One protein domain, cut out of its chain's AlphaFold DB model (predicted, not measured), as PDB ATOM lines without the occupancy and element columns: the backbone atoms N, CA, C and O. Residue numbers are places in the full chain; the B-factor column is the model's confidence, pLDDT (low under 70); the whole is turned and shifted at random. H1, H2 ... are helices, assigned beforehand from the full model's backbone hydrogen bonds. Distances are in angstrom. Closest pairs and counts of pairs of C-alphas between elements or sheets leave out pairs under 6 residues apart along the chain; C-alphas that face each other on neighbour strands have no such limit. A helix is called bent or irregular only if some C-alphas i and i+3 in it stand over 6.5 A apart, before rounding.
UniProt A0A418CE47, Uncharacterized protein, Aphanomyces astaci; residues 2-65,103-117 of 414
ATOM      1  N   CYS A   2     268.145 311.987 228.517       58.47
ATOM      2  CA  CYS A   2     267.841 311.051 227.419       58.47
ATOM      3  C   CYS A   2     266.447 311.270 226.770       58.47
ATOM      4  O   CYS A   2     266.332 311.328 225.546       58.47
ATOM      5  N   ASP A   3     265.404 311.537 227.572       69.06
ATOM      6  CA  ASP A   3     264.037 311.784 227.064       69.06
ATOM      7  C   ASP A   3     263.909 313.029 226.166       69.06
ATOM      8  O   ASP A   3     263.091 313.051 225.247       69.06
ATOM      9  N   ASP A   4     264.718 314.069 226.397       74.81
ATOM     10  CA  ASP A   4     264.677 315.299 225.596       74.81
ATOM     11  C   ASP A   4     265.394 315.130 224.251       74.81
ATOM     12  O   ASP A   4     264.969 315.710 223.251       74.81
ATOM     13  N   VAL A   5     266.464 314.329 224.205       79.88
ATOM     14  CA  VAL A   5     267.176 314.005 222.957       79.88
ATOM     15  C   VAL A   5     266.266 313.182 222.046       79.88
ATOM     16  O   VAL A   5     266.079 313.548 220.885       79.88
ATOM     17  N   ALA A   6     265.613 312.151 222.596       80.12
ATOM     18  CA  ALA A   6     264.680 311.297 221.860       80.12
ATOM     19  C   ALA A   6     263.482 312.073 221.274       80.12
ATOM     20  O   ALA A   6     263.012 311.768 220.180       80.12
ATOM     21  N   ARG A   7     263.002 313.114 221.970       82.75
ATOM     22  CA  ARG A   7     261.912 313.981 221.484       82.75
ATOM     23  C   ARG A   7     262.331 314.895 220.333       82.75
ATOM     24  O   ARG A   7     261.527 315.152 219.442       82.75
ATOM     25  N   CYS A   8     263.560 315.410 220.359       82.25
ATOM     26  CA  CYS A   8     264.061 316.341 219.344       82.25
ATOM     27  C   CYS A   8     264.617 315.638 218.093       82.25
ATOM     28  O   CYS A   8     264.675 316.252 217.027       82.25
ATOM     29  N   GLU A   9     265.007 314.369 218.202       83.00
ATOM     30  CA  GLU A   9     265.653 313.619 217.123       83.00
ATOM     31  C   GLU A   9     264.860 313.584 215.797       83.00
ATOM     32  O   GLU A   9     265.445 313.931 214.768       83.00
ATOM     33  N   PRO A  10     263.542 313.281 215.757       84.94
ATOM     34  CA  PRO A  10     262.802 313.224 214.491       84.94
ATOM     35  C   PRO A  10     262.799 314.553 213.722       84.94
ATOM     36  O   PRO A  10     262.759 314.569 212.491       84.94
ATOM     37  N   MET A  11     262.843 315.677 214.448       83.06
ATOM     38  CA  MET A  11     262.957 317.010 213.859       83.06
ATOM     39  C   MET A  11     264.350 317.222 213.260       83.06
ATOM     40  O   MET A  11     264.451 317.667 212.119       83.06
ATOM     41  N   MET A  12     265.410 316.852 213.989       83.06
ATOM     42  CA  MET A  12     266.791 316.941 213.498       83.06
ATOM     43  C   MET A  12     267.001 316.092 212.243       83.06
ATOM     44  O   MET A  12     267.612 316.558 211.287       83.06
ATOM     45  N   THR A  13     266.438 314.883 212.195       81.25
ATOM     46  CA  THR A  13     266.531 314.016 211.016       81.25
ATOM     47  C   THR A  13     265.938 314.669 209.768       81.25
ATOM     48  O   THR A  13     266.604 314.689 208.736       81.25
ATOM     49  N   LYS A  14     264.735 315.257 209.855       81.12
ATOM     50  CA  LYS A  14     264.112 315.980 208.727       81.12
ATOM     51  C   LYS A  14     264.899 317.221 208.308       81.12
ATOM     52  O   LYS A  14     264.927 317.583 207.142       81.12
ATOM     53  N   LEU A  15     265.522 317.890 209.267       77.00
ATOM     54  CA  LEU A  15     266.365 319.048 209.008       77.00
ATOM     55  C   LEU A  15     267.668 318.653 208.299       77.00
ATOM     56  O   LEU A  15     268.152 319.391 207.448       77.00
ATOM     57  N   LEU A  16     268.252 317.502 208.633       76.25
ATOM     58  CA  LEU A  16     269.530 317.031 208.083       76.25
ATOM     59  C   LEU A  16     269.403 316.359 206.706       76.25
ATOM     60  O   LEU A  16     270.418 316.214 206.017       76.25
ATOM     61  N   THR A  17     268.193 315.962 206.288       77.94
ATOM     62  CA  THR A  17     267.925 315.533 204.901       77.94
ATOM     63  C   THR A  17     267.998 316.703 203.927       77.94
ATOM     64  O   THR A  17     268.507 316.535 202.827       77.94
ATOM     65  N   GLU A  18     267.596 317.894 204.367       71.44
ATOM     66  CA  GLU A  18     267.632 319.134 203.581       71.44
ATOM     67  C   GLU A  18     268.891 319.974 203.874       71.44
ATOM     68  O   GLU A  18     268.927 321.164 203.579       71.44
ATOM     69  N   PHE A  19     269.925 319.375 204.482       69.75
ATOM     70  CA  PHE A  19     271.109 320.074 205.005       69.75
ATOM     71  C   PHE A  19     271.752 321.030 203.992       69.75
ATOM     72  O   PHE A  19     271.989 322.192 204.317       69.75
ATOM     73  N   ASP A  20     271.985 320.555 202.766       64.38
ATOM     74  CA  ASP A  20     272.626 321.351 201.716       64.38
ATOM     75  C   ASP A  20     271.730 322.520 201.265       64.38
ATOM     76  O   ASP A  20     272.228 323.611 201.013       64.38
ATOM     77  N   HIS A  21     270.407 322.327 201.241       61.69
ATOM     78  CA  HIS A  21     269.437 323.352 200.843       61.69
ATOM     79  C   HIS A  21     269.175 324.390 201.947       61.69
ATOM     80  O   HIS A  21     269.016 325.575 201.662       61.69
ATOM     81  N   ILE A  22     269.147 323.971 203.217       59.50
ATOM     82  CA  ILE A  22     268.854 324.858 204.351       59.50
ATOM     83  C   ILE A  22     270.048 325.762 204.674       59.50
ATOM     84  O   ILE A  22     269.856 326.939 204.980       59.50
ATOM     85  N   LEU A  23     271.280 325.258 204.558       60.06
ATOM     86  CA  LEU A  23     272.484 326.063 204.791       60.06
ATOM     87  C   LEU A  23     272.686 327.180 203.760       60.06
ATOM     88  O   LEU A  23     273.317 328.189 204.072       60.06
ATOM     89  N   GLU A  24     272.146 327.031 202.550       54.19
ATOM     90  CA  GLU A  24     272.119 328.099 201.542       54.19
ATOM     91  C   GLU A  24     271.125 329.218 201.905       54.19
ATOM     92  O   GLU A  24     271.254 330.339 201.413       54.19
ATOM     93  N   CYS A  25     270.156 328.937 202.782       48.22
ATOM     94  CA  CYS A  25     269.041 329.831 203.086       48.22
ATOM     95  C   CYS A  25     269.125 330.497 204.471       48.22
ATOM     96  O   CYS A  25     268.667 331.631 204.608       48.22
ATOM     97  N   GLU A  26     269.696 329.844 205.494       59.47
ATOM     98  CA  GLU A  26     269.623 330.330 206.881       59.47
ATOM     99  C   GLU A  26     270.837 329.977 207.769       59.47
ATOM    100  O   GLU A  26     271.101 328.815 208.080       59.47
ATOM    101  N   HIS A  27     271.515 331.002 208.307       59.47
ATOM    102  CA  HIS A  27     272.573 330.841 209.323       59.47
ATOM    103  C   HIS A  27     272.061 330.288 210.673       59.47
ATOM    104  O   HIS A  27     272.816 329.631 211.388       59.47
ATOM    105  N   SER A  28     270.775 330.477 210.999       68.88
ATOM    106  CA  SER A  28     270.091 329.961 212.207       68.88
ATOM    107  C   SER A  28     270.141 328.436 212.342       68.88
ATOM    108  O   SER A  28     269.912 327.888 213.423       68.88
ATOM    109  N   TYR A  29     270.444 327.732 211.254       76.38
ATOM    110  CA  TYR A  29     270.518 326.282 211.234       76.38
ATOM    111  C   TYR A  29     271.719 325.721 212.009       76.38
ATOM    112  O   TYR A  29     271.587 324.730 212.735       76.38
ATOM    113  N   VAL A  30     272.883 326.372 211.914       79.25
ATOM    114  CA  VAL A  30     274.083 325.982 212.672       79.25
ATOM    115  C   VAL A  30     273.833 326.142 214.174       79.25
ATOM    116  O   VAL A  30     274.193 325.258 214.953       79.25
ATOM    117  N   ASP A  31     273.131 327.205 214.573       82.44
ATOM    118  CA  ASP A  31     272.763 327.463 215.968       82.44
ATOM    119  C   ASP A  31     271.827 326.383 216.528       82.44
ATOM    120  O   ASP A  31     271.992 325.944 217.668       82.44
ATOM    121  N   LEU A  32     270.871 325.904 215.723       84.81
ATOM    122  CA  LEU A  32     269.974 324.798 216.079       84.81
ATOM    123  C   LEU A  32     270.738 323.486 216.288       84.81
ATOM    124  O   LEU A  32     270.535 322.810 217.301       84.81
ATOM    125  N   LEU A  33     271.636 323.139 215.362       87.06
ATOM    126  CA  LEU A  33     272.479 321.947 215.486       87.06
ATOM    127  C   LEU A  33     273.408 322.040 216.696       87.06
ATOM    128  O   LEU A  33     273.558 321.068 217.437       87.06
ATOM    129  N   LEU A  34     273.987 323.214 216.940       87.88
ATOM    130  CA  LEU A  34     274.833 323.470 218.097       87.88
ATOM    131  C   LEU A  34     274.047 323.372 219.409       87.88
ATOM    132  O   LEU A  34     274.516 322.747 220.361       87.88
ATOM    133  N   ALA A  35     272.843 323.941 219.472       87.56
ATOM    134  CA  ALA A  35     271.963 323.829 220.631       87.56
ATOM    135  C   ALA A  35     271.563 322.372 220.906       87.56
ATOM    136  O   ALA A  35     271.505 321.961 222.067       87.56
ATOM    137  N   PHE A  36     271.331 321.575 219.857       88.12
ATOM    138  CA  PHE A  36     271.078 320.143 219.990       88.12
ATOM    139  C   PHE A  36     272.319 319.393 220.488       88.12
ATOM    140  O   PHE A  36     272.223 318.686 221.486       88.12
ATOM    141  N   ALA A  37     273.491 319.603 219.882       88.56
ATOM    142  CA  ALA A  37     274.749 318.981 220.303       88.56
ATOM    143  C   ALA A  37     275.094 319.294 221.774       88.56
ATOM    144  O   ALA A  37     275.527 318.421 222.526       88.56
ATOM    145  N   ARG A  38     274.808 320.521 222.239       90.94
ATOM    146  CA  ARG A  38     274.984 320.944 223.642       90.94
ATOM    147  C   ARG A  38     274.086 320.206 224.642       90.94
ATOM    148  O   ARG A  38     274.345 320.289 225.841       90.94
ATOM    149  N   LYS A  39     273.064 319.460 224.197       87.06
ATOM    150  CA  LYS A  39     272.252 318.602 225.080       87.06
ATOM    151  C   LYS A  39     273.024 317.396 225.617       87.06
ATOM    152  O   LYS A  39     272.536 316.772 226.552       87.06
ATOM    153  N   GLY A  40     274.199 317.073 225.074       84.25
ATOM    154  CA  GLY A  40     275.123 316.097 225.650       84.25
ATOM    155  C   GLY A  40     275.662 315.073 224.647       84.25
ATOM    156  O   GLY A  40     275.321 315.119 223.464       84.25
ATOM    157  N   PRO A  41     276.480 314.112 225.121       82.56
ATOM    158  CA  PRO A  41     277.183 313.155 224.264       82.56
ATOM    159  C   PRO A  41     276.256 312.333 223.359       82.56
ATOM    160  O   PRO A  41     276.599 312.077 222.211       82.56
ATOM    161  N   GLU A  42     275.066 311.966 223.845       82.06
ATOM    162  CA  GLU A  42     274.056 311.227 223.072       82.06
ATOM    163  C   GLU A  42     273.564 312.022 221.851       82.06
ATOM    164  O   GLU A  42     273.411 311.462 220.767       82.06
ATOM    165  N   ALA A  43     273.367 313.337 221.995       84.06
ATOM    166  CA  ALA A  43     272.927 314.200 220.901       84.06
ATOM    167  C   ALA A  43     274.032 314.370 219.847       84.06
ATOM    168  O   ALA A  43     273.782 314.228 218.649       84.06
ATOM    169  N   SER A  44     275.273 314.595 220.286       84.75
ATOM    170  CA  SER A  44     276.433 314.640 219.390       84.75
ATOM    171  C   SER A  44     276.649 313.307 218.668       84.75
ATOM    172  O   SER A  44     276.902 313.300 217.467       84.75
ATOM    173  N   ALA A  45     276.460 312.180 219.357       77.81
ATOM    174  CA  ALA A  45     276.520 310.847 218.767       77.81
ATOM    175  C   ALA A  45     275.447 310.646 217.682       77.81
ATOM    176  O   ALA A  45     275.750 310.083 216.634       77.81
ATOM    177  N   VAL A  46     274.220 311.150 217.863       79.75
ATOM    178  CA  VAL A  46     273.180 311.129 216.812       79.75
ATOM    179  C   VAL A  46     273.633 311.908 215.574       79.75
ATOM    180  O   VAL A  46     273.567 311.382 214.461       79.75
ATOM    181  N   LEU A  47     274.144 313.130 215.751       82.50
ATOM    182  CA  LEU A  47     274.616 313.970 214.642       82.50
ATOM    183  C   LEU A  47     275.784 313.330 213.875       82.50
ATOM    184  O   LEU A  47     275.845 313.391 212.645       82.50
ATOM    185  N   VAL A  48     276.704 312.705 214.603       80.25
ATOM    186  CA  VAL A  48     277.881 312.035 214.051       80.25
ATOM    187  C   VAL A  48     277.485 310.726 213.360       80.25
ATOM    188  O   VAL A  48     277.716 310.544 212.171       80.25
ATOM    189  N   HIS A  49     276.852 309.806 214.084       73.12
ATOM    190  CA  HIS A  49     276.644 308.432 213.633       73.12
ATOM    191  C   HIS A  49     275.497 308.293 212.631       73.12
ATOM    192  O   HIS A  49     275.632 307.573 211.648       73.12
ATOM    193  N   ARG A  50     274.373 308.986 212.845       69.56
ATOM    194  CA  ARG A  50     273.188 308.833 211.980       69.56
ATOM    195  C   ARG A  50     273.193 309.776 210.783       69.56
ATOM    196  O   ARG A  50     272.531 309.492 209.789       69.56
ATOM    197  N   HIS A  51     273.911 310.896 210.871       70.00
ATOM    198  CA  HIS A  51     273.803 311.975 209.886       70.00
ATOM    199  C   HIS A  51     275.119 312.385 209.223       70.00
ATOM    200  O   HIS A  51     275.100 313.260 208.354       70.00
ATOM    201  N   HIS A  52     276.239 311.747 209.582       76.12
ATOM    202  CA  HIS A  52     277.558 311.994 208.992       76.12
ATOM    203  C   HIS A  52     277.954 313.479 208.993       76.12
ATOM    204  O   HIS A  52     278.615 313.965 208.070       76.12
ATOM    205  N   LEU A  53     277.533 314.219 210.028       81.50
ATOM    206  CA  LEU A  53     277.589 315.680 210.043       81.50
ATOM    207  C   LEU A  53     279.016 316.214 209.858       81.50
ATOM    208  O   LEU A  53     279.207 317.191 209.145       81.50
ATOM    209  N   VAL A  54     280.030 315.548 210.421       83.06
ATOM    210  CA  VAL A  54     281.439 315.970 210.298       83.06
ATOM    211  C   VAL A  54     281.874 316.085 208.836       83.06
ATOM    212  O   VAL A  54     282.446 317.099 208.450       83.06
ATOM    213  N   ALA A  55     281.573 315.079 208.008       78.56
ATOM    214  CA  ALA A  55     281.969 315.079 206.600       78.56
ATOM    215  C   ALA A  55     281.261 316.199 205.824       78.56
ATOM    216  O   ALA A  55     281.891 316.887 205.021       78.56
ATOM    217  N   LYS A  56     279.975 316.432 206.124       79.69
ATOM    218  CA  LYS A  56     279.197 317.520 205.521       79.69
ATOM    219  C   LYS A  56     279.750 318.899 205.899       79.69
ATOM    220  O   LYS A  56     279.933 319.737 205.021       79.69
ATOM    221  N   LEU A  57     280.071 319.123 207.179       82.12
ATOM    222  CA  LEU A  57     280.641 320.390 207.656       82.12
ATOM    223  C   LEU A  57     282.014 320.655 207.028       82.12
ATOM    224  O   LEU A  57     282.236 321.739 206.499       82.12
ATOM    225  N   VAL A  58     282.912 319.665 207.024       80.56
ATOM    226  CA  VAL A  58     284.247 319.801 206.416       80.56
ATOM    227  C   VAL A  58     284.135 320.062 204.916       80.56
ATOM    228  O   VAL A  58     284.746 321.003 204.413       80.56
ATOM    229  N   GLY A  59     283.309 319.288 204.204       77.12
ATOM    230  CA  GLY A  59     283.072 319.477 202.773       77.12
ATOM    231  C   GLY A  59     282.537 320.873 202.453       77.12
ATOM    232  O   GLY A  59     283.047 321.536 201.551       77.12
ATOM    233  N   MET A  60     281.570 321.367 203.229       77.81
ATOM    234  CA  MET A  60     281.050 322.732 203.103       77.81
ATOM    235  C   MET A  60     282.145 323.783 203.341       77.81
ATOM    236  O   MET A  60     282.286 324.720 202.552       77.81
ATOM    237  N   MET A  61     282.931 323.628 204.410       78.69
ATOM    238  CA  MET A  61     283.989 324.573 204.780       78.69
ATOM    239  C   MET A  61     285.095 324.648 203.725       78.69
ATOM    240  O   MET A  61     285.594 325.739 203.460       78.69
ATOM    241  N   VAL A  62     285.449 323.514 203.111       75.12
ATOM    242  CA  VAL A  62     286.474 323.430 202.060       75.12
ATOM    243  C   VAL A  62     285.953 323.925 200.705       75.12
ATOM    244  O   VAL A  62     286.646 324.676 200.027       75.12
ATOM    245  N   THR A  63     284.736 323.540 200.298       69.31
ATOM    246  CA  THR A  63     284.214 323.825 198.942       69.31
ATOM    247  C   THR A  63     283.588 325.211 198.775       69.31
ATOM    248  O   THR A  63     283.441 325.678 197.648       69.31
ATOM    249  N   GLY A  64     283.231 325.896 199.866       60.25
ATOM    250  CA  GLY A  64     282.975 327.338 199.853       60.25
ATOM    251  C   GLY A  64     281.849 327.830 198.931       60.25
ATOM    252  O   GLY A  64     281.924 328.970 198.473       60.25
ATOM    253  N   LYS A  65     280.793 327.038 198.673       45.66
ATOM    254  CA  LYS A  65     279.675 327.372 197.752       45.66
ATOM    255  C   LYS A  65     278.967 328.732 197.981       45.66
ATOM    256  O   LYS A  65     278.222 329.159 197.110       45.66
ATOM    257  N   GLU A 103     281.578 331.421 214.355       76.44
ATOM    258  CA  GLU A 103     282.012 330.932 215.672       76.44
ATOM    259  C   GLU A 103     281.225 329.673 216.058       76.44
ATOM    260  O   GLU A 103     281.807 328.692 216.527       76.44
ATOM    261  N   HIS A 104     279.915 329.684 215.802       84.12
ATOM    262  CA  HIS A 104     279.020 328.575 216.090       84.12
ATOM    263  C   HIS A 104     279.317 327.337 215.242       84.12
ATOM    264  O   HIS A 104     279.288 326.237 215.789       84.12
ATOM    265  N   LEU A 105     279.694 327.471 213.966       84.88
ATOM    266  CA  LEU A 105     280.146 326.336 213.154       84.88
ATOM    267  C   LEU A 105     281.410 325.697 213.714       84.88
ATOM    268  O   LEU A 105     281.479 324.473 213.820       84.88
ATOM    269  N   TRP A 106     282.400 326.499 214.110       86.88
ATOM    270  CA  TRP A 106     283.606 325.958 214.734       86.88
ATOM    271  C   TRP A 106     283.305 325.318 216.087       86.88
ATOM    272  O   TRP A 106     283.849 324.258 216.383       86.88
ATOM    273  N   GLN A 107     282.435 325.928 216.897       89.69
ATOM    274  CA  GLN A 107     281.970 325.347 218.159       89.69
ATOM    275  C   GLN A 107     281.239 324.022 217.930       89.69
ATOM    276  O   GLN A 107     281.496 323.059 218.648       89.69
ATOM    277  N   LEU A 108     280.368 323.957 216.920       90.06
ATOM    278  CA  LEU A 108     279.647 322.750 216.538       90.06
ATOM    279  C   LEU A 108     280.632 321.670 216.110       90.06
ATOM    280  O   LEU A 108     280.585 320.578 216.667       90.06
ATOM    281  N   LEU A 109     281.547 321.981 215.186       90.50
ATOM    282  CA  LEU A 109     282.551 321.042 214.693       90.50
ATOM    283  C   LEU A 109     283.440 320.517 215.828       90.50
ATOM    284  O   LEU A 109     283.629 319.308 215.943       90.50
ATOM    285  N   ALA A 110     283.949 321.405 216.685       91.81
ATOM    286  CA  ALA A 110     284.753 321.035 217.846       91.81
ATOM    287  C   ALA A 110     283.989 320.096 218.789       91.81
ATOM    288  O   ALA A 110     284.520 319.062 219.192       91.81
ATOM    289  N   LEU A 111     282.731 320.429 219.093       91.06
ATOM    290  CA  LEU A 111     281.888 319.649 219.991       91.06
ATOM    291  C   LEU A 111     281.567 318.267 219.413       91.06
ATOM    292  O   LEU A 111     281.706 317.268 220.113       91.06
ATOM    293  N   VAL A 112     281.172 318.179 218.139       89.69
ATOM    294  CA  VAL A 112     280.853 316.876 217.538       89.69
ATOM    295  C   VAL A 112     282.098 316.008 217.399       89.69
ATOM    296  O   VAL A 112     282.015 314.824 217.713       89.69
ATOM    297  N   LEU A 113     283.257 316.576 217.027       88.88
ATOM    298  CA  LEU A 113     284.520 315.838 216.888       88.88
ATOM    299  C   LEU A 113     284.969 315.180 218.197       88.88
ATOM    300  O   LEU A 113     285.440 314.047 218.163       88.88
ATOM    301  N   GLN A 114     284.784 315.842 219.342       87.25
ATOM    302  CA  GLN A 114     285.108 315.276 220.660       87.25
ATOM    303  C   GLN A 114     284.300 314.014 221.000       87.25
ATOM    304  O   GLN A 114     284.729 313.211 221.826       87.25
ATOM    305  N   HIS A 115     283.139 313.833 220.370       82.81
ATOM    306  CA  HIS A 115     282.263 312.682 220.578       82.81
ATOM    307  C   HIS A 115     282.368 311.629 219.473       82.81
ATOM    308  O   HIS A 115     281.710 310.592 219.562       82.81
ATOM    309  N   VAL A 116     283.196 311.853 218.450       80.06
ATOM    310  CA  VAL A 116     283.486 310.824 217.455       80.06
ATOM    311  C   VAL A 116     284.477 309.823 218.075       80.06
ATOM    312  O   VAL A 116     285.604 310.199 218.406       80.06
ATOM    313  N   PRO A 117     284.112 308.538 218.235       74.75
ATOM    314  CA  PRO A 117     285.026 307.522 218.725       74.75
ATOM    315  C   PRO A 117     286.175 307.333 217.739       74.75
ATOM    316  O   PRO A 117     286.020 307.448 216.524       74.75
TER     317      PRO A 117
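Overview. This is residues 2 to 65 and 103 to 117 of the 414 residues of an uncharacterized protein of Aphanomyces astaci (UniProt A0A418CE47). Picture two rows of helices running roughly the same way, H1 with short H2 at its end and H4 followed by H5, with H3 and H6 side by side along one flank of them. H3 lies nearest the middle, H6 packs on H3, H4 and H5, and the two rows meet only where the first part of H1 packs on H4. The printed part has 79 residues with six named helices, H1 to H6 in chain order, and no named strand: the class is all helix. It is compact, with a radius of gyration of the C-alphas of 11.7 A, and only just elongated, spanning 36 by 24 by 21 A.

Along the chain. Find C-alpha 2 at (267.841, 311.051, 227.419); from there H1, residues 2 to 17, runs 23.0 A to C-alpha 17 at (267.925, 315.533, 204.901). H1 is irregular, with C-alphas 7 and 10 standing 7.1 A apart, and has a kink of 40 degrees near residue 11. Next come H2, residues 19 to 23, and H3, residues 28 to 37, which is 14.4 A long. H4, residues 41 to 49, covers 11.6 A, and H5, residues 53 to 63, 15.3 A. After the cut, H6, residues 103 to 114, runs 16.7 A to C-alpha 114 at (285.108, 315.276, 220.660).

Arrangement. Begin at the hub, H4 and H6, touching three helices each. They touch each other about perpendicular, at 89 degrees, H6 with residues 111 to 112 alone; the closest C-alphas, of Ser 44 and Val 112, are 5.3 A apart. H6 touches H3 at a shallow tilt of 30 degrees, the same way, with C-alphas of Leu 34 and Leu 108 closest at 5.1 A. H6 touches H5 with residues 109 to 113 alone, at a steep tilt of 46 degrees, opposite ways; Val 54 and Leu 109 have the closest C-alphas, 6.8 A apart. H3 and H4 touch only at the corner, where the C-alphas of Ala 37 and Ser 44 come closest at 4.7 A. H1 touches H4 with residues 2 to 9 alone, at a shallow tilt of 25 degrees, the same way; look at the C-alphas of Val 5 and Ala 43, the closest, 6.1 A apart. H2 touches no helix; H2 and H5 are near each other. H1 and H6 are apart. Every backbone O i to N i+4 pair is within hydrogen-bond range in H2, H3, H4, H5 and H6, and 10 of 12 in H1.

Size, cuts and confidence. The C-alphas farthest apart, of Asp 3 and Lys 65, stand 36.7 A from each other. Residues 66 to 102 are not printed, and C-alphas 65 and 103 are 18.4 A apart across this cut, which lies in the link from H5 to H6. The links from H1 to H2, H2 to H3, H3 to H4 and H4 to H5 are tight. The mean pLDDT of the printed part is 77.9; look for values under 70 at residues 2 to 3, 19 to 28, 50 and 63 to 65.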